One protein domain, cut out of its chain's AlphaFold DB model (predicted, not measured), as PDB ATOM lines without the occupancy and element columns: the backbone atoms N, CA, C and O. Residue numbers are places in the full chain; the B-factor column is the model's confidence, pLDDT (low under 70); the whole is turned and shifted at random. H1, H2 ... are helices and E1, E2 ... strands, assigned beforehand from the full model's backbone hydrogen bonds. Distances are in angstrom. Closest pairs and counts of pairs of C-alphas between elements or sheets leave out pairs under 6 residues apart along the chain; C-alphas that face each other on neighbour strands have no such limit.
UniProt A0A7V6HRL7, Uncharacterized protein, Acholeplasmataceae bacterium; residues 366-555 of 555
ATOM      1  N   LEU A 366     -15.548  14.135  24.371       98.56
ATOM      2  CA  LEU A 366     -15.859  14.101  25.795       98.56
ATOM      3  C   LEU A 366     -16.992  13.108  26.020       98.56
ATOM      4  O   LEU A 366     -18.058  13.256  25.431       98.56
ATOM      5  N   ILE A 367     -16.793  12.122  26.888       98.56
ATOM      6  CA  ILE A 367     -17.832  11.151  27.235       98.56
ATOM      7  C   ILE A 367     -17.739  10.744  28.704       98.56
ATOM      8  O   ILE A 367     -16.651  10.612  29.269       98.56
ATOM      9  N   LEU A 368     -18.898  10.552  29.324       98.62
ATOM     10  CA  LEU A 368     -19.036  10.044  30.682       98.62
ATOM     11  C   LEU A 368     -18.911   8.519  30.663       98.62
ATOM     12  O   LEU A 368     -19.900   7.797  30.555       98.62
ATOM     13  N   LYS A 369     -17.670   8.032  30.722       97.75
ATOM     14  CA  LYS A 369     -17.370   6.596  30.708       97.75
ATOM     15  C   LYS A 369     -18.089   5.860  31.843       97.75
ATOM     16  O   LYS A 369     -18.130   6.344  32.974       97.75
ATOM     17  N   GLY A 370     -18.593   4.662  31.557       98.06
ATOM     18  CA  GLY A 370     -19.259   3.811  32.540       98.06
ATOM     19  C   GLY A 370     -20.680   4.258  32.896       98.06
ATOM     20  O   GLY A 370     -21.260   3.746  33.853       98.06
ATOM     21  N   TYR A 371     -21.251   5.218  32.161       98.56
ATOM     22  CA  TYR A 371     -22.622   5.659  32.382       98.56
ATOM     23  C   TYR A 371     -23.610   4.562  31.987       98.56
ATOM     24  O   TYR A 371     -23.656   4.172  30.826       98.56
ATOM     25  N   GLN A 372     -24.431   4.099  32.927       98.12
ATOM     26  CA  GLN A 372     -25.451   3.078  32.681       98.12
ATOM     27  C   GLN A 372     -26.827   3.716  32.486       98.12
ATOM     28  O   GLN A 372     -27.319   4.428  33.367       98.12
ATOM     29  N   ALA A 373     -27.466   3.440  31.351       95.88
ATOM     30  CA  ALA A 373     -28.854   3.822  31.113       95.88
ATOM     31  C   ALA A 373     -29.831   2.881  31.845       95.88
ATOM     32  O   ALA A 373     -29.473   1.782  32.270       95.88
ATOM     33  N   PHE A 374     -31.086   3.311  31.996       96.31
ATOM     34  CA  PHE A 374     -32.170   2.502  32.561       96.31
ATOM     35  C   PHE A 374     -33.370   2.526  31.615       96.31
ATOM     36  O   PHE A 374     -33.898   3.603  31.342       96.31
ATOM     37  N   GLN A 375     -33.815   1.354  31.159       95.62
ATOM     38  CA  GLN A 375     -35.009   1.217  30.322       95.62
ATOM     39  C   GLN A 375     -36.271   1.316  31.187       95.62
ATOM     40  O   GLN A 375     -36.490   0.485  32.070       95.62
ATOM     41  N   GLN A 376     -37.089   2.340  30.937       94.62
ATOM     42  CA  GLN A 376     -38.250   2.690  31.750       94.62
ATOM     43  C   GLN A 376     -39.264   1.546  31.829       94.62
ATOM     44  O   GLN A 376     -39.534   0.883  30.826       94.62
ATOM     45  N   THR A 377     -39.887   1.364  32.999       94.81
ATOM     46  CA  THR A 377     -40.933   0.340  33.188       94.81
ATOM     47  C   THR A 377     -42.340   0.904  33.369       94.81
ATOM     48  O   THR A 377     -43.318   0.170  33.569       94.81
ATOM     49  N   MET A 378     -42.444   2.231  33.300       93.44
ATOM     50  CA  MET A 378     -43.652   3.013  33.524       93.44
ATOM     51  C   MET A 378     -43.813   4.023  32.385       93.44
ATOM     52  O   MET A 378     -42.882   4.745  32.037       93.44
ATOM     53  N   ALA A 379     -44.999   4.125  31.788       89.62
ATOM     54  CA  ALA A 379     -45.218   5.142  30.770       89.62
ATOM     55  C   ALA A 379     -45.149   6.548  31.390       89.62
ATOM     56  O   ALA A 379     -45.637   6.798  32.492       89.62
ATOM     57  N   SER A 380     -44.576   7.494  30.637       90.88
ATOM     58  CA  SER A 380     -44.345   8.886  31.067       90.88
ATOM     59  C   SER A 380     -43.272   9.083  32.156       90.88
ATOM     60  O   SER A 380     -43.160  10.196  32.678       90.88
ATOM     61  N   SER A 381     -42.464   8.067  32.486       94.94
ATOM     62  CA  SER A 381     -41.401   8.169  33.498       94.94
ATOM     63  C   SER A 381     -40.014   8.511  32.940       94.94
ATOM     64  O   SER A 381     -39.080   8.619  33.728       94.94
ATOM     65  N   CYS A 382     -39.843   8.752  31.638       95.00
ATOM     66  CA  CYS A 382     -38.526   8.988  31.027       95.00
ATOM     67  C   CYS A 382     -37.668  10.051  31.742       95.00
ATOM     68  O   CYS A 382     -36.462   9.878  31.917       95.00
ATOM     69  N   GLY A 383     -38.276  11.132  32.253       95.81
ATOM     70  CA  GLY A 383     -37.544  12.142  33.032       95.81
ATOM     71  C   GLY A 383     -37.178  11.689  34.449       95.81
ATOM     72  O   GLY A 383     -36.162  12.122  34.987       95.81
ATOM     73  N   ILE A 384     -37.962  10.785  35.042       97.62
ATOM     74  CA  ILE A 384     -37.609  10.093  36.290       97.62
ATOM     75  C   ILE A 384     -36.454   9.117  36.043       97.62
ATOM     76  O   ILE A 384     -35.491   9.129  36.804       97.62
ATOM     77  N   CYS A 385     -36.498   8.341  34.958       97.19
ATOM     78  CA  CYS A 385     -35.434   7.413  34.563       97.19
ATOM     79  C   CYS A 385     -34.122   8.138  34.219       97.19
ATOM     80  O   CYS A 385     -33.032   7.672  34.554       97.19
ATOM     81  N   SER A 386     -34.224   9.331  33.628       97.81
ATOM     82  CA  SER A 386     -33.082  10.229  33.433       97.81
ATOM     83  C   SER A 386     -32.457  10.629  34.773       97.81
ATOM     84  O   SER A 386     -31.248  10.536  34.933       97.81
ATOM     85  N   VAL A 387     -33.258  11.012  35.777       97.94
ATOM     86  CA  VAL A 387     -32.732  11.287  37.128       97.94
ATOM     87  C   VAL A 387     -32.121  10.028  37.749       97.94
ATOM     88  O   VAL A 387     -31.019  10.106  38.277       97.94
ATOM     89  N   LEU A 388     -32.799   8.881  37.662       98.06
ATOM     90  CA  LEU A 388     -32.336   7.602  38.207       98.06
ATOM     91  C   LEU A 388     -30.941   7.234  37.691       98.06
ATOM     92  O   LEU A 388     -30.043   6.982  38.491       98.06
ATOM     93  N   SER A 389     -30.745   7.245  36.371       98.12
ATOM     94  CA  SER A 389     -29.456   6.894  35.758       98.12
ATOM     95  C   SER A 389     -28.336   7.866  36.149       98.12
ATOM     96  O   SER A 389     -27.216   7.430  36.412       98.12
ATOM     97  N   VAL A 390     -28.635   9.162  36.314       98.44
ATOM     98  CA  VAL A 390     -27.657  10.135  36.835       98.44
ATOM     99  C   VAL A 390     -27.310   9.861  38.297       98.44
ATOM    100  O   VAL A 390     -26.141   9.923  38.669       98.44
ATOM    101  N   LEU A 391     -28.297   9.540  39.139       97.69
ATOM    102  CA  LEU A 391     -28.047   9.177  40.537       97.69
ATOM    103  C   LEU A 391     -27.166   7.922  40.627       97.69
ATOM    104  O   LEU A 391     -26.228   7.912  41.422       97.69
ATOM    105  N   ASN A 392     -27.409   6.917  39.783       97.56
ATOM    106  CA  ASN A 392     -26.547   5.739  39.682       97.56
ATOM    107  C   ASN A 392     -25.113   6.100  39.283       97.56
ATOM    108  O   ASN A 392     -24.169   5.645  39.918       97.56
ATOM    109  N   TYR A 393     -24.943   6.947  38.264       98.00
ATOM    110  CA  TYR A 393     -23.625   7.421  37.830       98.00
ATOM    111  C   TYR A 393     -22.876   8.198  38.931       98.00
ATOM    112  O   TYR A 393     -21.653   8.288  38.927       98.00
ATOM    113  N   TYR A 394     -23.607   8.744  39.902       97.31
ATOM    114  CA  TYR A 394     -23.071   9.375  41.108       97.31
ATOM    115  C   TYR A 394     -22.893   8.409  42.293       97.31
ATOM    116  O   TYR A 394     -22.721   8.866  43.424       97.31
ATOM    117  N   ASP A 395     -22.919   7.097  42.046       95.88
ATOM    118  CA  ASP A 395     -22.751   6.014  43.023       95.88
ATOM    119  C   ASP A 395     -23.859   5.935  44.092       95.88
ATOM    120  O   ASP A 395     -23.645   5.449  45.209       95.88
ATOM    121  N   LEU A 396     -25.071   6.420  43.791       95.06
ATOM    122  CA  LEU A 396     -26.220   6.222  44.675       95.06
ATOM    123  C   LEU A 396     -26.860   4.854  44.439       95.06
ATOM    124  O   LEU A 396     -27.081   4.441  43.305       95.06
ATOM    125  N   ASP A 397     -27.248   4.197  45.532       91.44
ATOM    126  CA  ASP A 397     -27.885   2.880  45.492       91.44
ATOM    127  C   ASP A 397     -29.268   2.933  44.821       91.44
ATOM    128  O   ASP A 397     -30.252   3.408  45.399       91.44
ATOM    129  N   VAL A 398     -29.348   2.409  43.599       88.12
ATOM    130  CA  VAL A 398     -30.585   2.321  42.809       88.12
ATOM    131  C   VAL A 398     -31.631   1.384  43.413       88.12
ATOM    132  O   VAL A 398     -32.795   1.477  43.042       88.12
ATOM    133  N   ASN A 399     -31.276   0.542  44.392       88.19
ATOM    134  CA  ASN A 399     -32.270  -0.216  45.161       88.19
ATOM    135  C   ASN A 399     -33.050   0.677  46.138       88.19
ATOM    136  O   ASN A 399     -34.116   0.291  46.615       88.19
ATOM    137  N   ILE A 400     -32.515   1.860  46.455       90.56
ATOM    138  CA  ILE A 400     -33.183   2.890  47.259       90.56
ATOM    139  C   ILE A 400     -33.838   3.919  46.339       90.56
ATOM    140  O   ILE A 400     -34.991   4.290  46.543       90.56
ATOM    141  N   TYR A 401     -33.099   4.391  45.334       94.69
ATOM    142  CA  TYR A 401     -33.538   5.427  44.398       94.69
ATOM    143  C   TYR A 401     -34.118   4.828  43.111       94.69
ATOM    144  O   TYR A 401     -33.764   5.253  42.014       94.69
ATOM    145  N   ASP A 402     -34.995   3.832  43.249       95.25
ATOM    146  CA  ASP A 402     -35.596   3.145  42.109       95.25
ATOM    147  C   ASP A 402     -36.683   3.991  41.414       95.25
ATOM    148  O   ASP A 402     -37.097   5.057  41.886       95.25
ATOM    149  N   GLU A 403     -37.155   3.515  40.260       95.81
ATOM    150  CA  GLU A 403     -38.116   4.237  39.417       95.81
ATOM    151  C   GLU A 403     -39.416   4.583  40.170       95.81
ATOM    152  O   GLU A 403     -39.973   5.675  40.006       95.81
ATOM    153  N   VAL A 404     -39.881   3.673  41.037       95.31
ATOM    154  CA  VAL A 404     -41.109   3.837  41.828       95.31
ATOM    155  C   VAL A 404     -40.896   4.854  42.938       95.31
ATOM    156  O   VAL A 404     -41.686   5.791  43.049       95.31
ATOM    157  N   PHE A 405     -39.819   4.724  43.716       96.88
ATOM    158  CA  PHE A 405     -39.486   5.666  44.780       96.88
ATOM    159  C   PHE A 405     -39.384   7.094  44.245       96.88
ATOM    160  O   PHE A 405     -39.987   8.016  44.800       96.88
ATOM    161  N   LEU A 406     -38.650   7.289  43.146       97.81
ATOM    162  CA  LEU A 406     -38.466   8.614  42.560       97.81
ATOM    163  C   LEU A 406     -39.774   9.181  41.999       97.81
ATOM    164  O   LEU A 406     -40.019  10.381  42.128       97.81
ATOM    165  N   THR A 407     -40.634   8.333  41.432       97.00
ATOM    166  CA  THR A 407     -41.963   8.739  40.952       97.00
ATOM    167  C   THR A 407     -42.874   9.153  42.101       97.00
ATOM    168  O   THR A 407     -43.454  10.238  42.061       97.00
ATOM    169  N   ASP A 408     -42.962   8.345  43.156       96.94
ATOM    170  CA  ASP A 408     -43.783   8.656  44.326       96.94
ATOM    171  C   ASP A 408     -43.268   9.926  45.022       96.94
ATOM    172  O   ASP A 408     -44.058  10.810  45.372       96.94
ATOM    173  N   LYS A 409     -41.941  10.092  45.131       98.25
ATOM    174  CA  LYS A 409     -41.340  11.310  45.685       98.25
ATOM    175  C   LYS A 409     -41.598  12.529  44.805       98.25
ATOM    176  O   LYS A 409     -41.872  13.607  45.332       98.25
ATOM    177  N   TYR A 410     -41.545  12.381  43.481       98.19
ATOM    178  CA  TYR A 410     -41.912  13.443  42.547       98.19
ATOM    179  C   TYR A 410     -43.368  13.866  42.755       98.19
ATOM    180  O   TYR A 410     -43.635  15.064  42.861       98.19
ATOM    181  N   CYS A 411     -44.289  12.904  42.838       97.12
ATOM    182  CA  CYS A 411     -45.706  13.141  43.095       97.12
ATOM    183  C   CYS A 411     -45.935  13.878  44.421       97.12
ATOM    184  O   CYS A 411     -46.660  14.873  44.441       97.12
ATOM    185  N   GLU A 412     -45.257  13.458  45.493       98.19
ATOM    186  CA  GLU A 412     -45.306  14.094  46.815       98.19
ATOM    187  C   GLU A 412     -44.892  15.573  46.756       98.19
ATOM    188  O   GLU A 412     -45.655  16.449  47.155       98.19
ATOM    189  N   VAL A 413     -43.702  15.878  46.224       98.12
ATOM    190  CA  VAL A 413     -43.137  17.245  46.268       98.12
ATOM    191  C   VAL A 413     -43.743  18.196  45.233       98.12
ATOM    192  O   VAL A 413     -43.573  19.418  45.321       98.12
ATOM    193  N   ASN A 414     -44.408  17.649  44.213       97.56
ATOM    194  CA  ASN A 414     -45.110  18.425  43.195       97.56
ATOM    195  C   ASN A 414     -46.617  18.508  43.429       97.56
ATOM    196  O   ASN A 414     -47.270  19.232  42.682       97.56
ATOM    197  N   GLU A 415     -47.143  17.820  44.445       96.75
ATOM    198  CA  GLU A 415     -48.575  17.768  44.753       96.75
ATOM    199  C   GLU A 415     -49.409  17.285  43.548       96.75
ATOM    200  O   GLU A 415     -50.491  17.798  43.262       96.75
ATOM    201  N   VAL A 416     -48.896  16.286  42.819       94.50
ATOM    202  CA  VAL A 416     -49.581  15.670  41.670       94.50
ATOM    203  C   VAL A 416     -49.932  14.219  41.966       94.50
ATOM    204  O   VAL A 416     -49.138  13.479  42.537       94.50
ATOM    205  N   ALA A 417     -51.126  13.793  41.554       91.88
ATOM    206  CA  ALA A 417     -51.621  12.450  41.855       91.88
ATOM    207  C   ALA A 417     -50.886  11.339  41.084       91.88
ATOM    208  O   ALA A 417     -50.753  10.229  41.586       91.88
ATOM    209  N   THR A 418     -50.444  11.621  39.854       92.31
ATOM    210  CA  THR A 418     -49.721  10.675  38.993       92.31
ATOM    211  C   THR A 418     -48.935  11.424  37.917       92.31
ATOM    212  O   THR A 418     -49.284  12.555  37.570       92.31
ATOM    213  N   ILE A 419     -47.900  10.778  37.378       91.62
ATOM    214  CA  ILE A 419     -47.180  11.228  36.178       91.62
ATOM    215  C   ILE A 419     -47.707  10.568  34.894       91.62
ATOM    216  O   ILE A 419     -47.415  11.047  33.800       91.62
ATOM    217  N   TYR A 420     -48.494   9.493  34.997       91.56
ATOM    218  CA  TYR A 420     -49.009   8.773  33.832       91.56
ATOM    219  C   TYR A 420     -49.918   9.680  32.984       91.56
ATOM    220  O   TYR A 420     -50.843  10.296  33.512       91.56
ATOM    221  N   ASN A 421     -49.641   9.778  31.676       86.62
ATOM    222  CA  ASN A 421     -50.286  10.683  30.707       86.62
ATOM    223  C   ASN A 421     -50.094  12.191  30.964       86.62
ATOM    224  O   ASN A 421     -50.682  13.012  30.258       86.62
ATOM    225  N   VAL A 422     -49.271  12.569  31.945       86.69
ATOM    226  CA  VAL A 422     -48.964  13.973  32.271       86.69
ATOM    227  C   VAL A 422     -47.482  14.279  32.041       86.69
ATOM    228  O   VAL A 422     -47.140  15.373  31.593       86.69
ATOM    229  N   GLY A 423     -46.608  13.305  32.302       88.88
ATOM    230  CA  GLY A 423     -45.160  13.449  32.220       88.88
ATOM    231  C   GLY A 423     -44.569  14.285  33.353       88.88
ATOM    232  O   GLY A 423     -45.223  14.616  34.346       88.88
ATOM    233  N   VAL A 424     -43.293  14.630  33.191       92.06
ATOM    234  CA  VAL A 424     -42.530  15.447  34.140       92.06
ATOM    235  C   VAL A 424     -41.889  16.639  33.436       92.06
ATOM    236  O   VAL A 424     -41.557  16.579  32.252       92.06
ATOM    237  N   GLY A 425     -41.708  17.736  34.172       92.44
ATOM    238  CA  GLY A 425     -41.080  18.962  33.672       92.44
ATOM    239  C   GLY A 425     -39.880  19.381  34.518       92.44
ATOM    240  O   GLY A 425     -39.775  19.006  35.686       92.44
ATOM    241  N   ALA A 426     -39.004  20.227  33.969       94.12
ATOM    242  CA  ALA A 426     -37.759  20.619  34.644       94.12
ATOM    243  C   ALA A 426     -37.973  21.253  36.025       94.12
ATOM    244  O   ALA A 426     -37.204  21.003  36.949       94.12
ATOM    245  N   THR A 427     -39.027  22.059  36.199       94.31
ATOM    246  CA  THR A 427     -39.360  22.641  37.510       94.31
ATOM    247  C   THR A 427     -39.689  21.561  38.538       94.31
ATOM    248  O   THR A 427     -39.283  21.680  39.695       94.31
ATOM    249  N   GLY A 428     -40.415  20.519  38.127       96.19
ATOM    250  CA  GLY A 428     -40.787  19.427  39.017       96.19
ATOM    251  C   GLY A 428     -39.613  18.515  39.342       96.19
ATOM    252  O   GLY A 428     -39.431  18.158  40.505       96.19
ATOM    253  N   LEU A 429     -38.761  18.226  38.352       97.69
ATOM    254  CA  LEU A 429     -37.520  17.478  38.565       97.69
ATOM    255  C   LEU A 429     -36.566  18.240  39.494       97.69
ATOM    256  O   LEU A 429     -35.995  17.653  40.407       97.69
ATOM    257  N   ARG A 430     -36.479  19.571  39.367       97.81
ATOM    258  CA  ARG A 430     -35.698  20.405  40.293       97.81
ATOM    259  C   ARG A 430     -36.189  20.292  41.737       97.81
ATOM    260  O   ARG A 430     -35.370  20.253  42.651       97.81
ATOM    261  N   LYS A 431     -37.509  20.258  41.962       97.81
ATOM    262  CA  LYS A 431     -38.083  20.063  43.306       97.81
ATOM    263  C   LYS A 431     -37.772  18.673  43.856       97.81
ATOM    264  O   LYS A 431     -37.388  18.577  45.018       97.81
ATOM    265  N   LEU A 432     -37.902  17.633  43.026       98.12
ATOM    266  CA  LEU A 432     -37.507  16.266  43.376       98.12
ATOM    267  C   LEU A 432     -36.050  16.244  43.846       98.12
ATOM    268  O   LEU A 432     -35.783  15.861  44.978       98.12
ATOM    269  N   LEU A 433     -35.129  16.745  43.025       97.81
ATOM    270  CA  LEU A 433     -33.699  16.773  43.337       97.81
ATOM    271  C   LEU A 433     -33.392  17.565  44.613       97.81
ATOM    272  O   LEU A 433     -32.629  17.093  45.451       97.81
ATOM    273  N   GLY A 434     -34.055  18.708  44.819       96.88
ATOM    274  CA  GLY A 434     -33.949  19.473  46.063       96.88
ATOM    275  C   GLY A 434     -34.388  18.680  47.296       96.88
ATOM    276  O   GLY A 434     -33.716  18.717  48.322       96.88
ATOM    277  N   ALA A 435     -35.469  17.902  47.196       96.88
ATOM    278  CA  ALA A 435     -35.921  17.027  48.277       96.88
ATOM    279  C   ALA A 435     -34.984  15.831  48.530       96.88
ATOM    280  O   ALA A 435     -34.996  15.272  49.625       96.88
ATOM    281  N   LEU A 436     -34.164  15.458  47.544       96.00
ATOM    282  CA  LEU A 436     -33.096  14.460  47.675       96.00
ATOM    283  C   LEU A 436     -31.762  15.065  48.163       96.00
ATOM    284  O   LEU A 436     -30.789  14.332  48.342       96.00
ATOM    285  N   GLY A 437     -31.713  16.383  48.397       96.06
ATOM    286  CA  GLY A 437     -30.536  17.102  48.888       96.06
ATOM    287  C   GLY A 437     -29.587  17.604  47.797       96.06
ATOM    288  O   GLY A 437     -28.477  18.017  48.111       96.06
ATOM    289  N   PHE A 438     -29.980  17.580  46.524       96.62
ATOM    290  CA  PHE A 438     -29.169  18.096  45.419       96.62
ATOM    291  C   PHE A 438     -29.510  19.548  45.084       96.62
ATOM    292  O   PHE A 438     -30.663  19.978  45.147       96.62
ATOM    293  N   VAL A 439     -28.503  20.294  44.629       94.88
ATOM    294  CA  VAL A 439     -28.714  21.593  43.984       94.88
ATOM    295  C   VAL A 439     -28.825  21.374  42.484       94.88
ATOM    296  O   VAL A 439     -27.842  21.060  41.818       94.88
ATOM    297  N   ALA A 440     -30.037  21.549  41.966       95.75
ATOM    298  CA  ALA A 440     -30.344  21.349  40.560       95.75
ATOM    299  C   ALA A 440     -30.696  22.660  39.850       95.75
ATOM    300  O   ALA A 440     -31.468  23.487  40.351       95.75
ATOM    301  N   GLU A 441     -30.200  22.808  38.628       95.12
ATOM    302  CA  GLU A 441     -30.638  23.823  37.685       95.12
ATOM    303  C   GLU A 441     -31.702  23.234  36.749       95.12
ATOM    304  O   GLU A 441     -31.412  22.596  35.741       95.12
ATOM    305  N   GLY A 442     -32.969  23.461  37.096       92.56
ATOM    306  CA  GLY A 442     -34.105  23.203  36.211       92.56
ATOM    307  C   GLY A 442     -34.462  24.444  35.400       92.56
ATOM    308  O   GLY A 442     -34.873  25.455  35.988       92.56
ATOM    309  N   ARG A 443     -34.350  24.363  34.070       92.31
ATOM    310  CA  ARG A 443     -34.785  25.410  33.136       92.31
ATOM    311  C   ARG A 443     -35.802  24.879  32.142       92.31
ATOM    312  O   ARG A 443     -35.800  23.723  31.731       92.31
ATOM    313  N   SER A 444     -36.699  25.760  31.743       88.44
ATOM    314  CA  SER A 444     -37.596  25.546  30.618       88.44
ATOM    315  C   SER A 444     -37.822  26.889  29.980       88.44
ATOM    316  O   SER A 444     -38.035  27.874  30.690       88.44
ATOM    317  N   TYR A 445     -37.789  26.924  28.662       84.88
ATOM    318  CA  TYR A 445     -38.141  28.121  27.940       84.88
ATOM    319  C   TYR A 445     -39.439  27.883  27.178       84.88
ATOM    320  O   TYR A 445     -39.566  26.952  26.396       84.88
ATOM    321  N   ALA A 446     -40.472  28.654  27.515       81.62
ATOM    322  CA  ALA A 446     -41.800  28.461  26.953       81.62
ATOM    323  C   ALA A 446     -41.895  29.118  25.579       81.62
ATOM    324  O   ALA A 446     -41.452  30.251  25.397       81.62
ATOM    325  N   ARG A 447     -42.575  28.453  24.645       79.38
ATOM    326  CA  ARG A 447     -42.845  28.972  23.304       79.38
ATOM    327  C   ARG A 447     -43.466  30.369  23.333       79.38
ATOM    328  O   ARG A 447     -43.041  31.262  22.615       79.38
ATOM    329  N   ASN A 448     -44.445  30.580  24.213       83.81
ATOM    330  CA  ASN A 448     -45.148  31.862  24.337       83.81
ATOM    331  C   ASN A 448     -44.247  33.004  24.846       83.81
ATOM    332  O   ASN A 448     -44.673  34.155  24.874       83.81
ATOM    333  N   SER A 449     -43.026  32.693  25.282       84.06
ATOM    334  CA  SER A 449     -42.001  33.663  25.665       84.06
ATOM    335  C   SER A 449     -41.009  33.956  24.531       84.06
ATOM    336  O   SER A 449     -40.055  34.704  24.760       84.06
ATOM    337  N   PHE A 450     -41.216  33.390  23.333       83.62
ATOM    338  CA  PHE A 450     -40.397  33.648  22.151       83.62
ATOM    339  C   PHE A 450     -40.538  35.079  21.648       83.62
ATOM    340  O   PHE A 450     -41.621  35.521  21.273       83.62
ATOM    341  N   VAL A 451     -39.409  35.790  21.627       84.81
ATOM    342  CA  VAL A 451     -39.279  37.113  21.005       84.81
ATOM    343  C   VAL A 451     -38.358  37.023  19.791       84.81
ATOM    344  O   VAL A 451     -38.681  37.538  18.726       84.81
ATOM    345  N   ASN A 452     -37.202  36.384  19.954       84.62
ATOM    346  CA  ASN A 452     -36.247  36.054  18.897       84.62
ATOM    347  C   ASN A 452     -35.263  34.988  19.419       84.62
ATOM    348  O   ASN A 452     -35.351  34.563  20.569       84.62
ATOM    349  N   SER A 453     -34.287  34.569  18.615       80.38
ATOM    350  CA  SER A 453     -33.294  33.568  19.037       80.38
ATOM    351  C   SER A 453     -32.544  33.940  20.326       80.38
ATOM    352  O   SER A 453     -32.214  33.059  21.114       80.38
ATOM    353  N   ASN A 454     -32.331  35.231  20.622       85.25
ATOM    354  CA  ASN A 454     -31.639  35.658  21.846       85.25
ATOM    355  C   ASN A 454     -32.436  35.430  23.132       85.25
ATOM    356  O   ASN A 454     -31.850  35.511  24.211       85.25
ATOM    357  N   SER A 455     -33.745  35.175  23.049       81.38
ATOM    358  CA  SER A 455     -34.553  34.878  24.231       81.38
ATOM    359  C   SER A 455     -34.514  33.401  24.648       81.38
ATOM    360  O   SER A 455     -34.892  33.107  25.777       81.38
ATOM    361  N   MET A 456     -34.034  32.493  23.789       85.19
ATOM    362  CA  MET A 456     -33.876  31.061  24.095       85.19
ATOM    363  C   MET A 456     -32.794  30.817  25.165       85.19
ATOM    364  O   MET A 456     -31.922  31.664  25.368       85.19
ATOM    365  N   LEU A 457     -32.811  29.651  25.837       88.75
ATOM    366  CA  LEU A 457     -31.777  29.296  26.833       88.75
ATOM    367  C   LEU A 457     -30.391  29.272  26.187       88.75
ATOM    368  O   LEU A 457     -29.424  29.785  26.752       88.75
ATOM    369  N   PHE A 458     -30.327  28.732  24.972       91.25
ATOM    370  CA  PHE A 458     -29.157  28.778  24.111       91.25
ATOM    371  C   PHE A 458     -29.543  29.471  22.815       91.25
ATOM    372  O   PHE A 458     -30.291  28.926  22.009       91.25
ATOM    373  N   SER A 459     -29.052  30.698  22.645       87.94
ATOM    374  CA  SER A 459     -29.364  31.532  21.481       87.94
ATOM    375  C   SER A 459     -28.568  31.168  20.228       87.94
ATOM    376  O   SER A 459     -28.894  31.622  19.136       87.94
ATOM    377  N   THR A 460     -27.465  30.441  20.401       91.12
ATOM    378  CA  THR A 460     -26.573  30.001  19.328       91.12
ATOM    379  C   THR A 460     -26.083  28.591  19.616       91.12
ATOM    380  O   THR A 460     -25.950  28.200  20.782       91.12
ATOM    381  N   TYR A 461     -25.760  27.869  18.547       92.94
ATOM    382  CA  TYR A 461     -25.176  26.536  18.621       92.94
ATOM    383  C   TYR A 461     -23.891  26.522  19.467       92.94
ATOM    384  O   TYR A 461     -23.792  25.755  20.417       92.94
ATOM    385  N   ASP A 462     -22.987  27.486  19.260       95.44
ATOM    386  CA  ASP A 462     -21.753  27.609  20.053       95.44
ATOM    387  C   ASP A 462     -22.001  27.730  21.561       95.44
ATOM    388  O   ASP A 462     -21.226  27.221  22.368       95.44
ATOM    389  N   LYS A 463     -23.068  28.421  21.986       95.94
ATOM    390  CA  LYS A 463     -23.397  28.529  23.417       95.94
ATOM    391  C   LYS A 463     -23.882  27.196  23.967       95.94
ATOM    392  O   LYS A 463     -23.533  26.859  25.097       95.94
ATOM    393  N   PHE A 464     -24.670  26.467  23.182       95.94
ATOM    394  CA  PHE A 464     -25.108  25.122  23.526       95.94
ATOM    395  C   PHE A 464     -23.912  24.170  23.641       95.94
ATOM    396  O   PHE A 464     -23.713  23.584  24.703       95.94
ATOM    397  N   ILE A 465     -23.050  24.098  22.626       97.38
ATOM    398  CA  ILE A 465     -21.869  23.226  22.642       97.38
ATOM    399  C   ILE A 465     -20.897  23.593  23.765       97.38
ATOM    400  O   ILE A 465     -20.411  22.709  24.468       97.38
ATOM    401  N   ASN A 466     -20.662  24.881  24.024       97.88
ATOM    402  CA  ASN A 466     -19.839  25.293  25.164       97.88
ATOM    403  C   ASN A 466     -20.440  24.855  26.507       97.88
ATOM    404  O   ASN A 466     -19.700  24.461  27.411       97.88
ATOM    405  N   TRP A 467     -21.766  24.899  26.654       97.94
ATOM    406  CA  TRP A 467     -22.445  24.385  27.842       97.94
ATOM    407  C   TRP A 467     -22.310  22.862  27.962       97.94
ATOM    408  O   TRP A 467     -21.954  22.388  29.041       97.94
ATOM    409  N   VAL A 468     -22.484  22.111  26.870       98.50
ATOM    410  CA  VAL A 468     -22.271  20.653  26.837       98.50
ATOM    411  C   VAL A 468     -20.838  20.309  27.252       98.50
ATOM    412  O   VAL A 468     -20.638  19.609  28.245       98.50
ATOM    413  N   LYS A 469     -19.829  20.891  26.584       98.31
ATOM    414  CA  LYS A 469     -18.402  20.686  26.899       98.31
ATOM    415  C   LYS A 469     -18.082  21.012  28.358       98.31
ATOM    416  O   LYS A 469     -17.360  20.264  29.016       98.31
ATOM    417  N   THR A 470     -18.644  22.102  28.885       98.12
ATOM    418  CA  THR A 470     -18.424  22.533  30.275       98.12
ATOM    419  C   THR A 470     -18.972  21.531  31.292       98.12
ATOM    420  O   THR A 470     -18.332  21.319  32.321       98.12
ATOM    421  N   ASN A 471     -20.147  20.950  31.050       98.31
ATOM    422  CA  ASN A 471     -20.741  19.964  31.957       98.31
ATOM    423  C   ASN A 471     -20.035  18.607  31.847       98.31
ATOM    424  O   ASN A 471     -19.629  18.060  32.872       98.31
ATOM    425  N   LEU A 472     -19.776  18.118  30.629       98.50
ATOM    426  CA  LEU A 472     -19.052  16.859  30.419       98.50
ATOM    427  C   LEU A 472     -17.652  16.896  31.049       98.50
ATOM    428  O   LEU A 472     -17.275  15.968  31.756       98.50
ATOM    429  N   SER A 473     -16.925  18.011  30.912       97.19
ATOM    430  CA  SER A 473     -15.593  18.186  31.524       97.19
ATOM    431  C   SER A 473     -15.602  18.150  33.061       97.19
ATOM    432  O   SER A 473     -14.553  17.978  33.679       97.19
ATOM    433  N   LYS A 474     -16.764  18.349  33.696       95.81
ATOM    434  CA  LYS A 474     -16.943  18.245  35.155       95.81
ATOM    435  C   LYS A 474     -17.443  16.869  35.594       95.81
ATOM    436  O   LYS A 474     -17.550  16.638  36.796       95.81
ATOM    437  N   GLY A 475     -17.759  15.987  34.648       97.12
ATOM    438  CA  GLY A 475     -18.438  14.728  34.925       97.12
ATOM    439  C   GLY A 475     -19.931  14.895  35.218       97.12
ATOM    440  O   GLY A 475     -20.478  14.085  35.955       97.12
ATOM    441  N   THR A 476     -20.581  15.945  34.703       98.25
ATOM    442  CA  THR A 476     -21.998  16.245  34.962       98.25
ATOM    443  C   THR A 476     -22.863  15.787  33.777       98.25
ATOM    444  O   THR A 476     -22.800  16.419  32.717       98.25
ATOM    445  N   PRO A 477     -23.693  14.735  33.919       98.56
ATOM    446  CA  PRO A 477     -24.674  14.364  32.903       98.56
ATOM    447  C   PRO A 477     -25.784  15.412  32.799       98.56
ATOM    448  O   PRO A 477     -26.116  16.089  33.778       98.56
ATOM    449  N   MET A 478     -26.401  15.535  31.623       98.50
ATOM    450  CA  MET A 478     -27.401  16.578  31.381       98.50
ATOM    451  C   MET A 478     -28.749  15.994  30.943       98.50
ATOM    452  O   MET A 478     -28.968  15.820  29.743       98.50
ATOM    453  N   PRO A 479     -29.681  15.738  31.881       97.94
ATOM    454  CA  PRO A 479     -31.067  15.430  31.546       97.94
ATOM    455  C   PRO A 479     -31.711  16.574  30.757       97.94
ATOM    456  O   PRO A 479     -31.832  17.701  31.255       97.94
ATOM    457  N   ILE A 480     -32.149  16.276  29.539       95.56
ATOM    458  CA  ILE A 480     -32.808  17.198  28.614       95.56
ATOM    459  C   ILE A 480     -34.147  16.620  28.161       95.56
ATOM    460  O   ILE A 480     -34.323  15.411  28.118       95.56
ATOM    461  N   SER A 481     -35.109  17.486  27.846       92.62
ATOM    462  CA  SER A 481     -36.398  17.098  27.265       92.62
ATOM    463  C   SER A 481     -36.542  17.673  25.871       92.62
ATOM    464  O   SER A 481     -36.348  18.880  25.677       92.62
ATOM    465  N   TRP A 482     -36.874  16.818  24.909       88.44
ATOM    466  CA  TRP A 482     -36.989  17.193  23.506       88.44
ATOM    467  C   TRP A 482     -37.989  16.307  22.740       88.44
ATOM    468  O   TRP A 482     -38.840  15.631  23.324       88.44
ATOM    469  N   ARG A 483     -37.975  16.368  21.407       79.62
ATOM    470  CA  ARG A 483     -39.107  15.990  20.556       79.62
ATOM    471  C   ARG A 483     -39.323  14.488  20.264       79.62
ATOM    472  O   ARG A 483     -40.452  14.199  19.859       79.62
ATOM    473  N   PRO A 484     -38.397  13.512  20.431       67.75
ATOM    474  CA  PRO A 484     -38.492  12.186  19.789       67.75
ATOM    475  C   PRO A 484     -39.788  11.445  20.078       67.75
ATOM    476  O   PRO A 484     -40.342  10.808  19.184       67.75
ATOM    477  N   HIS A 485     -40.362  11.652  21.269       63.84
ATOM    478  CA  HIS A 485     -41.639  11.052  21.648       63.84
ATOM    479  C   HIS A 485     -42.774  12.038  21.906       63.84
ATOM    480  O   HIS A 485     -43.735  11.704  22.600       63.84
ATOM    481  N   GLY A 486     -42.730  13.237  21.337       64.56
ATOM    482  CA  GLY A 486     -43.737  14.239  21.655       64.56
ATOM    483  C   GLY A 486     -43.448  14.980  22.977       64.56
ATOM    484  O   GLY A 486     -44.362  15.544  23.573       64.56
ATOM    485  N   GLY A 487     -42.183  15.016  23.416       76.88
ATOM    486  CA  GLY A 487     -41.762  15.450  24.754       76.88
ATOM    487  C   GLY A 487     -41.202  14.263  25.534       76.88
ATOM    488  O   GLY A 487     -41.929  13.612  26.275       76.88
ATOM    489  N   HIS A 488     -39.924  13.971  25.309       90.25
ATOM    490  CA  HIS A 488     -39.187  12.828  25.841       90.25
ATOM    491  C   HIS A 488     -37.936  13.294  26.561       90.25
ATOM    492  O   HIS A 488     -37.317  14.253  26.102       90.25
ATOM    493  N   TRP A 489     -37.561  12.608  27.634       94.25
ATOM    494  CA  TRP A 489     -36.345  12.910  28.370       94.25
ATOM    495  C   TRP A 489     -35.250  11.892  28.071       94.25
ATOM    496  O   TRP A 489     -35.475  10.690  28.187       94.25
ATOM    497  N   GLU A 490     -34.069  12.415  27.765       96.19
ATOM    498  CA  GLU A 490     -32.818  11.676  27.605       96.19
ATOM    499  C   GLU A 490     -31.711  12.420  28.357       96.19
ATOM    500  O   GLU A 490     -31.893  13.562  28.797       96.19
ATOM    501  N   VAL A 491     -30.546  11.797  28.505       98.44
ATOM    502  CA  VAL A 491     -29.397  12.406  29.182       98.44
ATOM    503  C   VAL A 491     -28.256  12.565  28.193       98.44
ATOM    504  O   VAL A 491     -27.775  11.573  27.665       98.44
ATOM    505  N   ILE A 492     -27.772  13.792  27.969       98.69
ATOM    506  CA  ILE A 492     -26.517  13.977  27.228       98.69
ATOM    507  C   ILE A 492     -25.378  13.450  28.101       98.69
ATOM    508  O   ILE A 492     -25.158  13.953  29.211       98.69
ATOM    509  N   ILE A 493     -24.663  12.455  27.579       98.75
ATOM    510  CA  ILE A 493     -23.528  11.799  28.242       98.75
ATOM    511  C   ILE A 493     -22.240  11.883  27.423       98.75
ATOM    512  O   ILE A 493     -21.172  11.577  27.947       98.75
ATOM    513  N   GLY A 494     -22.309  12.331  26.169       98.62
ATOM    514  CA  GLY A 494     -21.125  12.524  25.346       98.62
ATOM    515  C   GLY A 494     -21.310  13.529  24.218       98.62
ATOM    516  O   GLY A 494     -22.429  13.846  23.815       98.62
ATOM    517  N   LEU A 495     -20.176  14.034  23.744       98.62
ATOM    518  CA  LEU A 495     -20.015  14.885  22.573       98.62
ATOM    519  C   LEU A 495     -18.697  14.503  21.889       98.62
ATOM    520  O   LEU A 495     -17.653  14.552  22.540       98.62
ATOM    521  N   ASP A 496     -18.734  14.186  20.601       97.88
ATOM    522  CA  ASP A 496     -17.549  14.056  19.745       97.88
ATOM    523  C   ASP A 496     -17.616  15.126  18.657       97.88
ATOM    524  O   ASP A 496     -18.637  15.246  17.995       97.88
ATOM    525  N   THR A 497     -16.572  15.938  18.499       96.06
ATOM    526  CA  THR A 497     -16.526  16.956  17.434       96.06
ATOM    527  C   THR A 497     -15.857  16.454  16.162       96.06
ATOM    528  O   THR A 497     -15.518  17.255  15.292       96.06
ATOM    529  N   MET A 498     -15.493  15.166  16.118       94.56
ATOM    530  CA  MET A 498     -14.761  14.508  15.026       94.56
ATOM    531  C   MET A 498     -13.416  15.162  14.658       94.56
ATOM    532  O   MET A 498     -12.729  14.740  13.735       94.56
ATOM    533  N   GLY A 499     -12.985  16.170  15.422       92.31
ATOM    534  CA  GLY A 499     -11.787  16.960  15.160       92.31
ATOM    535  C   GLY A 499     -11.910  17.991  14.039       92.31
ATOM    536  O   GLY A 499     -10.868  18.498  13.616       92.31
ATOM    537  N   THR A 500     -13.117  18.323  13.569       91.50
ATOM    538  CA  THR A 500     -13.321  19.300  12.485       91.50
ATOM    539  C   THR A 500     -13.913  20.618  12.980       91.50
ATOM    540  O   THR A 500     -14.326  20.762  14.132       91.50
ATOM    541  N   ASP A 501     -13.883  21.638  12.119       90.62
ATOM    542  CA  ASP A 501     -14.585  22.911  12.305       90.62
ATOM    543  C   ASP A 501     -15.953  22.942  11.598       90.62
ATOM    544  O   ASP A 501     -16.676  23.944  11.672       90.62
ATOM    545  N   TYR A 502     -16.334  21.836  10.954       92.12
ATOM    546  CA  TYR A 502     -17.633  21.656  10.333       92.12
ATOM    547  C   TYR A 502     -18.624  21.152  11.374       92.12
ATOM    548  O   TYR A 502     -18.665  19.977  11.710       92.12
ATOM    549  N   ILE A 503     -19.455  22.064  11.886       92.25
ATOM    550  CA  ILE A 503     -20.372  21.786  13.005       92.25
ATOM    551  C   ILE A 503     -21.295  20.582  12.784       92.25
ATOM    552  O   ILE A 503     -21.852  20.063  13.742       92.25
ATOM    553  N   TYR A 504     -21.522  20.190  11.532       91.56
ATOM    554  CA  TYR A 504     -22.413  19.097  11.173       91.56
ATOM    555  C   TYR A 504     -21.779  17.707  11.365       91.56
ATOM    556  O   TYR A 504     -22.527  16.736  11.422       91.56
ATOM    557  N   ASP A 505     -20.466  17.647  11.626       94.12
ATOM    558  CA  ASP A 505     -19.766  16.449  12.108       94.12
ATOM    559  C   ASP A 505     -19.888  16.253  13.634       94.12
ATOM    560  O   ASP A 505     -19.523  15.208  14.164       94.12
ATOM    561  N   ASP A 506     -20.355  17.257  14.388       96.62
ATOM    562  CA  ASP A 506     -20.473  17.120  15.841       96.62
ATOM    563  C   ASP A 506     -21.553  16.072  16.181       96.62
ATOM    564  O   ASP A 506     -22.714  16.209  15.786       96.62
ATOM    565  N   VAL A 507     -21.216  15.076  17.001       97.50
ATOM    566  CA  VAL A 507     -22.095  13.978  17.431       97.50
ATOM    567  C   VAL A 507     -22.402  14.078  18.923       97.50
ATOM    568  O   VAL A 507     -21.498  14.164  19.752       97.50
ATOM    569  N   LEU A 508     -23.683  14.015  19.291       97.75
ATOM    570  CA  LEU A 508     -24.132  13.803  20.666       97.75
ATOM    571  C   LEU A 508     -24.385  12.323  20.938       97.75
ATOM    572  O   LEU A 508     -25.014  11.625  20.141       97.75
ATOM    573  N   VAL A 509     -23.978  11.903  22.134       98.12
ATOM    574  CA  VAL A 509     -24.319  10.602  22.711       98.12
ATOM    575  C   VAL A 509     -25.319  10.825  23.835       98.12
ATOM    576  O   VAL A 509     -25.044  11.566  24.792       98.12
ATOM    577  N   LEU A 510     -26.479  10.193  23.711       97.75
ATOM    578  CA  LEU A 510     -27.582  10.293  24.655       97.75
ATOM    579  C   LEU A 510     -27.792   8.949  25.346       97.75
ATOM    580  O   LEU A 510     -27.750   7.919  24.692       97.75
ATOM    581  N   ALA A 511     -28.047   8.955  26.651       97.88
ATOM    582  CA  ALA A 511     -28.650   7.814  27.327       97.88
ATOM    583  C   ALA A 511     -30.175   7.944  27.249       97.88
ATOM    584  O   ALA A 511     -30.737   8.950  27.707       97.88
ATOM    585  N   ASP A 512     -30.829   6.930  26.689       95.44
ATOM    586  CA  ASP A 512     -32.266   6.883  26.459       95.44
ATOM    587  C   ASP A 512     -32.928   5.782  27.294       95.44
ATOM    588  O   ASP A 512     -32.530   4.621  27.300       95.44
ATOM    589  N   SER A 513     -33.986   6.166  28.003       94.31
ATOM    590  CA  SER A 513     -34.807   5.254  28.798       94.31
ATOM    591  C   SER A 513     -35.923   4.569  28.007       94.31
ATOM    592  O   SER A 513     -36.635   3.737  28.563       94.31
ATOM    593  N   HIS A 514     -36.117   4.917  26.738       90.56
ATOM    594  CA  HIS A 514     -37.071   4.268  25.841       90.56
ATOM    595  C   HIS A 514     -36.441   4.030  24.467       90.56
ATOM    596  O   HIS A 514     -36.987   4.388  23.417       90.56
ATOM    597  N   ASP A 515     -35.274   3.407  24.519       91.88
ATOM    598  CA  ASP A 515     -34.448   3.117  23.366       91.88
ATOM    599  C   ASP A 515     -35.064   1.984  22.533       91.88
ATOM    600  O   ASP A 515     -35.131   0.834  22.965       91.88
ATOM    601  N   THR A 516     -35.651   2.350  21.394       87.06
ATOM    602  CA  THR A 516     -36.480   1.454  20.563       87.06
ATOM    603  C   THR A 516     -36.417   1.797  19.070       87.06
ATOM    604  O   THR A 516     -37.338   1.470  18.325       87.06
ATOM    605  N   TRP A 517     -35.389   2.525  18.620       84.81
ATOM    606  CA  TRP A 517     -35.371   3.110  17.265       84.81
ATOM    607  C   TRP A 517     -34.087   2.900  16.476       84.81
ATOM    608  O   TRP A 517     -34.049   3.267  15.305       84.81
ATOM    609  N   ASP A 518     -33.037   2.386  17.097       90.81
ATOM    610  CA  ASP A 518     -31.765   2.102  16.437       90.81
ATOM    611  C   ASP A 518     -31.522   0.592  16.271       90.81
ATOM    612  O   ASP A 518     -30.446   0.173  15.849       90.81
ATOM    613  N   HIS A 519     -32.559  -0.214  16.536       94.19
ATOM    614  CA  HIS A 519     -32.587  -1.675  16.459       94.19
ATOM    615  C   HIS A 519     -31.783  -2.425  17.520       94.19
ATOM    616  O   HIS A 519     -31.701  -3.658  17.432       94.19
ATOM    617  N   TYR A 520     -31.219  -1.739  18.511       95.12
ATOM    618  CA  TYR A 520     -30.510  -2.401  19.591       95.12
ATOM    619  C   TYR A 520     -30.788  -1.718  20.919       95.12
ATOM    620  O   TYR A 520     -30.179  -0.710  21.227       95.12
ATOM    621  N   GLN A 521     -31.675  -2.307  21.728       94.62
ATOM    622  CA  GLN A 521     -32.056  -1.746  23.024       94.62
ATOM    623  C   GLN A 521     -30.910  -1.860  24.050       94.62
ATOM    624  O   GLN A 521     -30.935  -2.713  24.946       94.62
ATOM    625  N   ASP A 522     -29.886  -1.021  23.922       95.75
ATOM    626  CA  ASP A 522     -28.737  -0.906  24.826       95.75
ATOM    627  C   ASP A 522     -28.794   0.347  25.709       95.75
ATOM    628  O   ASP A 522     -28.051   0.457  26.690       95.75
ATOM    629  N   GLY A 523     -29.770   1.216  25.438       95.88
ATOM    630  CA  GLY A 523     -30.069   2.423  26.184       95.88
ATOM    631  C   GLY A 523     -29.273   3.639  25.759       95.88
ATOM    632  O   GLY A 523     -29.237   4.608  26.526       95.88
ATOM    633  N   TYR A 524     -28.664   3.623  24.577       96.81
ATOM    634  CA  TYR A 524     -27.958   4.764  24.028       96.81
ATOM    635  C   TYR A 524     -28.535   5.182  22.677       96.81
ATOM    636  O   TYR A 524     -29.001   4.380  21.896       96.81
ATOM    637  N   ASN A 525     -28.489   6.479  22.386       93.50
ATOM    638  CA  ASN A 525     -28.866   7.033  21.092       93.50
ATOM    639  C   ASN A 525     -27.732   7.912  20.567       93.50
ATOM    640  O   ASN A 525     -27.113   8.683  21.310       93.50
ATOM    641  N   THR A 526     -27.527   7.852  19.253       93.12
ATOM    642  CA  THR A 526     -26.551   8.676  18.531       93.12
ATOM    643  C   THR A 526     -27.277   9.695  17.672       93.12
ATOM    644  O   THR A 526     -28.170   9.334  16.903       93.12
ATOM    645  N   LEU A 527     -26.905  10.971  17.774       92.44
ATOM    646  CA  LEU A 527     -27.500  12.030  16.961       92.44
ATOM    647  C   LEU A 527     -26.473  13.079  16.566       92.44
ATOM    648  O   LEU A 527     -25.668  13.479  17.408       92.44
ATOM    649  N   PRO A 528     -26.579  13.646  15.356       93.75
ATOM    650  CA  PRO A 528     -25.837  14.849  15.051       93.75
ATOM    651  C   PRO A 528     -26.267  15.992  15.979       93.75
ATOM    652  O   PRO A 528     -27.455  16.288  16.165       93.75
ATOM    653  N   ALA A 529     -25.295  16.660  16.580       95.00
ATOM    654  CA  ALA A 529     -25.507  17.696  17.573       95.00
ATOM    655  C   ALA A 529     -26.284  18.910  17.021       95.00
ATOM    656  O   ALA A 529     -27.160  19.418  17.735       95.00
ATOM    657  N   PRO A 530     -26.049  19.394  15.781       91.88
ATOM    658  CA  PRO A 530     -26.858  20.477  15.218       91.88
ATOM    659  C   PRO A 530     -28.302  20.064  14.936       91.88
ATOM    660  O   PRO A 530     -29.199  20.890  15.115       91.88
ATOM    661  N   LEU A 531     -28.533  18.803  14.551       89.62
ATOM    662  CA  LEU A 531     -29.877  18.252  14.370       89.62
ATOM    663  C   LEU A 531     -30.642  18.306  15.695       89.62
ATOM    664  O   LEU A 531     -31.712  18.913  15.768       89.62
ATOM    665  N   PHE A 532     -30.050  17.770  16.770       91.31
ATOM    666  CA  PHE A 532     -30.618  17.865  18.116       91.31
ATOM    667  C   PHE A 532     -30.902  19.320  18.505       91.31
ATOM    668  O   PHE A 532     -32.019  19.650  18.900       91.31
ATOM    669  N   TYR A 533     -29.908  20.205  18.367       90.25
ATOM    670  CA  TYR A 533     -30.025  21.606  18.772       90.25
ATOM    671  C   TYR A 533     -31.193  22.310  18.075       90.25
ATOM    672  O   TYR A 533     -31.954  23.039  18.719       90.25
ATOM    673  N   ARG A 534     -31.361  22.074  16.770       84.50
ATOM    674  CA  ARG A 534     -32.451  22.658  15.985       84.50
ATOM    675  C   ARG A 534     -33.800  22.059  16.323       84.50
ATOM    676  O   ARG A 534     -34.778  22.792  16.272       84.50
ATOM    677  N   GLN A 535     -33.845  20.787  16.706       84.88
ATOM    678  CA  GLN A 535     -35.067  20.073  17.072       84.88
ATOM    679  C   GLN A 535     -35.362  20.066  18.579       84.88
ATOM    680  O   GLN A 535     -36.269  19.353  19.023       84.88
ATOM    681  N   TRP A 536     -34.639  20.853  19.383       88.12
ATOM    682  CA  TRP A 536     -34.771  20.855  20.840       88.12
ATOM    683  C   TRP A 536     -36.056  21.558  21.327       88.12
ATOM    684  O   TRP A 536     -36.038  22.614  21.963       88.12
ATOM    685  N   TYR A 537     -37.196  20.921  21.073       77.88
ATOM    686  CA  TYR A 537     -38.538  21.313  21.503       77.88
ATOM    687  C   TYR A 537     -39.210  20.160  22.231       77.88
ATOM    688  O   TYR A 537     -39.017  19.003  21.873       77.88
ATOM    689  N   ASN A 538     -40.073  20.444  23.201       64.62
ATOM    690  CA  ASN A 538     -40.999  19.428  23.682       64.62
ATOM    691  C   ASN A 538     -42.105  19.208  22.629       64.62
ATOM    692  O   ASN A 538     -42.379  20.084  21.813       64.62
ATOM    693  N   GLY A 539     -42.776  18.059  22.617       56.06
ATOM    694  CA  GLY A 539     -43.704  17.766  21.515       56.06
ATOM    695  C   GLY A 539     -45.151  18.203  21.694       56.06
ATOM    696  O   GLY A 539     -45.947  17.994  20.787       56.06
ATOM    697  N   SER A 540     -45.486  18.884  22.792       61.03
ATOM    698  CA  SER A 540     -46.618  19.822  22.778       61.03
ATOM    699  C   SER A 540     -46.232  21.178  22.168       61.03
ATOM    700  O   SER A 540     -47.059  22.093  22.140       61.03
ATOM    701  N   PHE A 541     -44.962  21.341  21.766       67.38
ATOM    702  CA  PHE A 541     -44.335  22.583  21.303       67.38
ATOM    703  C   PHE A 541     -44.629  23.766  22.231       67.38
ATOM    704  O   PHE A 541     -44.739  24.917  21.825       67.38
ATOM    705  N   THR A 542     -44.839  23.464  23.510       71.75
ATOM    706  CA  THR A 542     -45.119  24.439  24.563       71.75
ATOM    707  C   THR A 542     -43.822  24.958  25.163       71.75
ATOM    708  O   THR A 542     -43.778  26.101  25.617       71.75
ATOM    709  N   TYR A 543     -42.768  24.145  25.134       75.69
ATOM    710  CA  TYR A 543     -41.432  24.492  25.586       75.69
ATOM    711  C   TYR A 543     -40.421  24.266  24.461       75.69
ATOM    712  O   TYR A 543     -40.346  23.178  23.893       75.69
ATOM    713  N   ASN A 544     -39.618  25.287  24.190       72.06
ATOM    714  CA  ASN A 544     -38.450  25.229  23.327       72.06
ATOM    715  C   ASN A 544     -37.258  25.167  24.285       72.06
ATOM    716  O   ASN A 544     -37.017  26.136  24.991       72.06
ATOM    717  N   GLN A 545     -36.543  24.047  24.349       85.62
ATOM    718  CA  GLN A 545     -35.466  23.764  25.308       85.62
ATOM    719  C   GLN A 545     -35.933  23.599  26.767       85.62
ATOM    720  O   GLN A 545     -36.437  24.512  27.436       85.62
ATOM    721  N   GLN A 546     -35.708  22.401  27.296       91.25
ATOM    722  CA  GLN A 546     -35.959  22.060  28.688       91.25
ATOM    723  C   GLN A 546     -34.854  21.127  29.186       91.25
ATOM    724  O   GLN A 546     -34.489  20.180  28.496       91.25
ATOM    725  N   TYR A 547     -34.326  21.405  30.379       95.31
ATOM    726  CA  TYR A 547     -33.304  20.579  31.020       95.31
ATOM    727  C   TYR A 547     -33.395  20.639  32.541       95.31
ATOM    728  O   TYR A 547     -33.917  21.606  33.110       95.31
ATOM    729  N   CYS A 548     -32.849  19.628  33.210       97.25
ATOM    730  CA  CYS A 548     -32.663  19.628  34.656       97.25
ATOM    731  C   CYS A 548     -31.314  19.004  35.013       97.25
ATOM    732  O   CYS A 548     -31.189  17.787  35.062       97.25
ATOM    733  N   VAL A 549     -30.309  19.849  35.250       97.31
ATOM    734  CA  VAL A 549     -28.916  19.424  35.464       97.31
ATOM    735  C   VAL A 549     -28.521  19.602  36.925       97.31
ATOM    736  O   VAL A 549     -28.956  20.556  37.573       97.31
ATOM    737  N   PHE A 550     -27.721  18.683  37.459       97.44
ATOM    738  CA  PHE A 550     -27.258  18.700  38.845       97.44
ATOM    739  C   PHE A 550     -25.929  17.951  38.982       97.44
ATOM    740  O   PHE A 550     -25.726  16.925  38.340       97.44
ATOM    741  N   ASP A 551     -25.031  18.459  39.828       95.25
ATOM    742  CA  ASP A 551     -23.702  17.880  40.067       95.25
ATOM    743  C   ASP A 551     -23.735  16.784  41.151       95.25
ATOM    744  O   ASP A 551     -24.664  16.730  41.964       95.25
ATOM    745  N   ASN A 552     -22.669  15.974  41.242       90.19
ATOM    746  CA  ASN A 552     -22.455  14.966  42.297       90.19
ATOM    747  C   ASN A 552     -22.130  15.582  43.680       90.19
ATOM    748  O   ASN A 552     -21.144  15.243  44.337       90.19
ATOM    749  N   LYS A 553     -22.902  16.581  44.112       77.62
ATOM    750  CA  LYS A 553     -22.738  17.249  45.406       77.62
ATOM    751  C   LYS A 553     -24.102  17.450  46.046       77.62
ATOM    752  O   LYS A 553     -24.892  18.283  45.599       77.62
ATOM    753  N   ARG A 554     -24.352  16.699  47.119       75.94
ATOM    754  CA  ARG A 554     -25.462  16.974  48.035       75.94
ATOM    755  C   ARG A 554     -25.096  18.153  48.947       75.94
ATOM    756  O   ARG A 554     -23.915  18.339  49.246       75.94
ATOM    757  N   VAL A 555     -26.087  18.941  49.358       55.50
ATOM    758  CA  VAL A 555     -25.934  20.092  50.273       55.50
ATOM    759  C   VAL A 555     -26.544  19.794  51.629       55.50
ATOM    760  O   VAL A 555     -27.625  19.165  51.661       55.50
TER     761      VAL A 555
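AT A GLANCE: This is residues 366 to 555 of the 555 residues of an uncharacterized protein of Acholeplasmataceae bacterium (UniProt A0A7V6HRL7). A strongly twisted sheet of six strands runs through the middle, with H1 and H3 packed on one face, H2 packed on those two on the side away from the sheet, and H4 on the opposite face. Short H5 follows E5 beside the strands. The printed part has 190 residues, with named elements in the order H1 H2 H3 E1 H4 E2 E3 E4 E5 H5 E6; the sheet runs E1 E6 E2 E3 E4 E5, all antiparallel. The class is mixed, helices and strands; the whole is compact, radius of gyration of the C-alphas 15.7 A, and rounded, 45 by 39 by 37 A.

HOW THE PARTS SIT: Start at residues 366 to 367, paired antiparallel with 494 to 495 of E3, residues 488 to 496. H1, residues 382 to 393, is on the sheet at a height of 7.6 A, over E3 and E2, residues 478 to 482; the C-alphas of Gly 383 and Trp 489, its closest with E3, are 4.9 A apart. H2, residues 403 to 414, is not on the sheet; it touches H3, residues 426 to 435, about perpendicular at 81 degrees, closest C-alphas Tyr 410 and Leu 432, 5.3 A. H3 is on the same face as H1, over E1, residues 438 to 446, and only just over E6, residues 543 to 554, with 3 C-alphas falling on it. Between E1 and E6, N 441 and O 549 are 2.8 A apart; between E6 and E2, N 548 and O 479, 2.9 A. E1, H4, residues 461 to 472, and E2 form a split strand-helix-strand unit, two strands running the same way with E6 between them, its crossover right-handed. H4 stands up from the opposite face, over E3. E2, E3, E4, residues 507 to 512, and E5, residues 524 to 528, form a meander of hairpins, each strand the antiparallel neighbour of the one before; see N 480 and O 490, 2.8 A, N 491 and O 511, 3.0 A, and N 510 and O 525, 2.9 A. H5, residues 529 to 534, is on the sheet, over none of its strands, and only just touches H4, with 3 pairs of C-alphas within 8 A, the closest Tyr 461 and Tyr 533, 6.9 A. Every O i to N i+4 pair is within hydrogen-bond range in H1, H2, H3, H4 and H5.

IN THESE COORDINATES: Find C-alpha 382 at (-38.526, 8.988, 31.027); H1 runs 16.5 A from there. E1 spans 24.7 A and E3 22.5 A, bending by 63 degrees at residue 493. E6, 28.6 A, bends by 58 degrees at residue 551 and ends at C-alpha 554, (-25.462, 16.974, 48.035).

THE WHOLE: The C-alphas farthest apart, Ala 417 and Thr 500, are 48.7 A apart. The printed part has no cut; the links H2 to H3, E1 to H4 and E4 to E5 are long. Residues 484 to 486, 538 to 541 and 555 have pLDDT under 70.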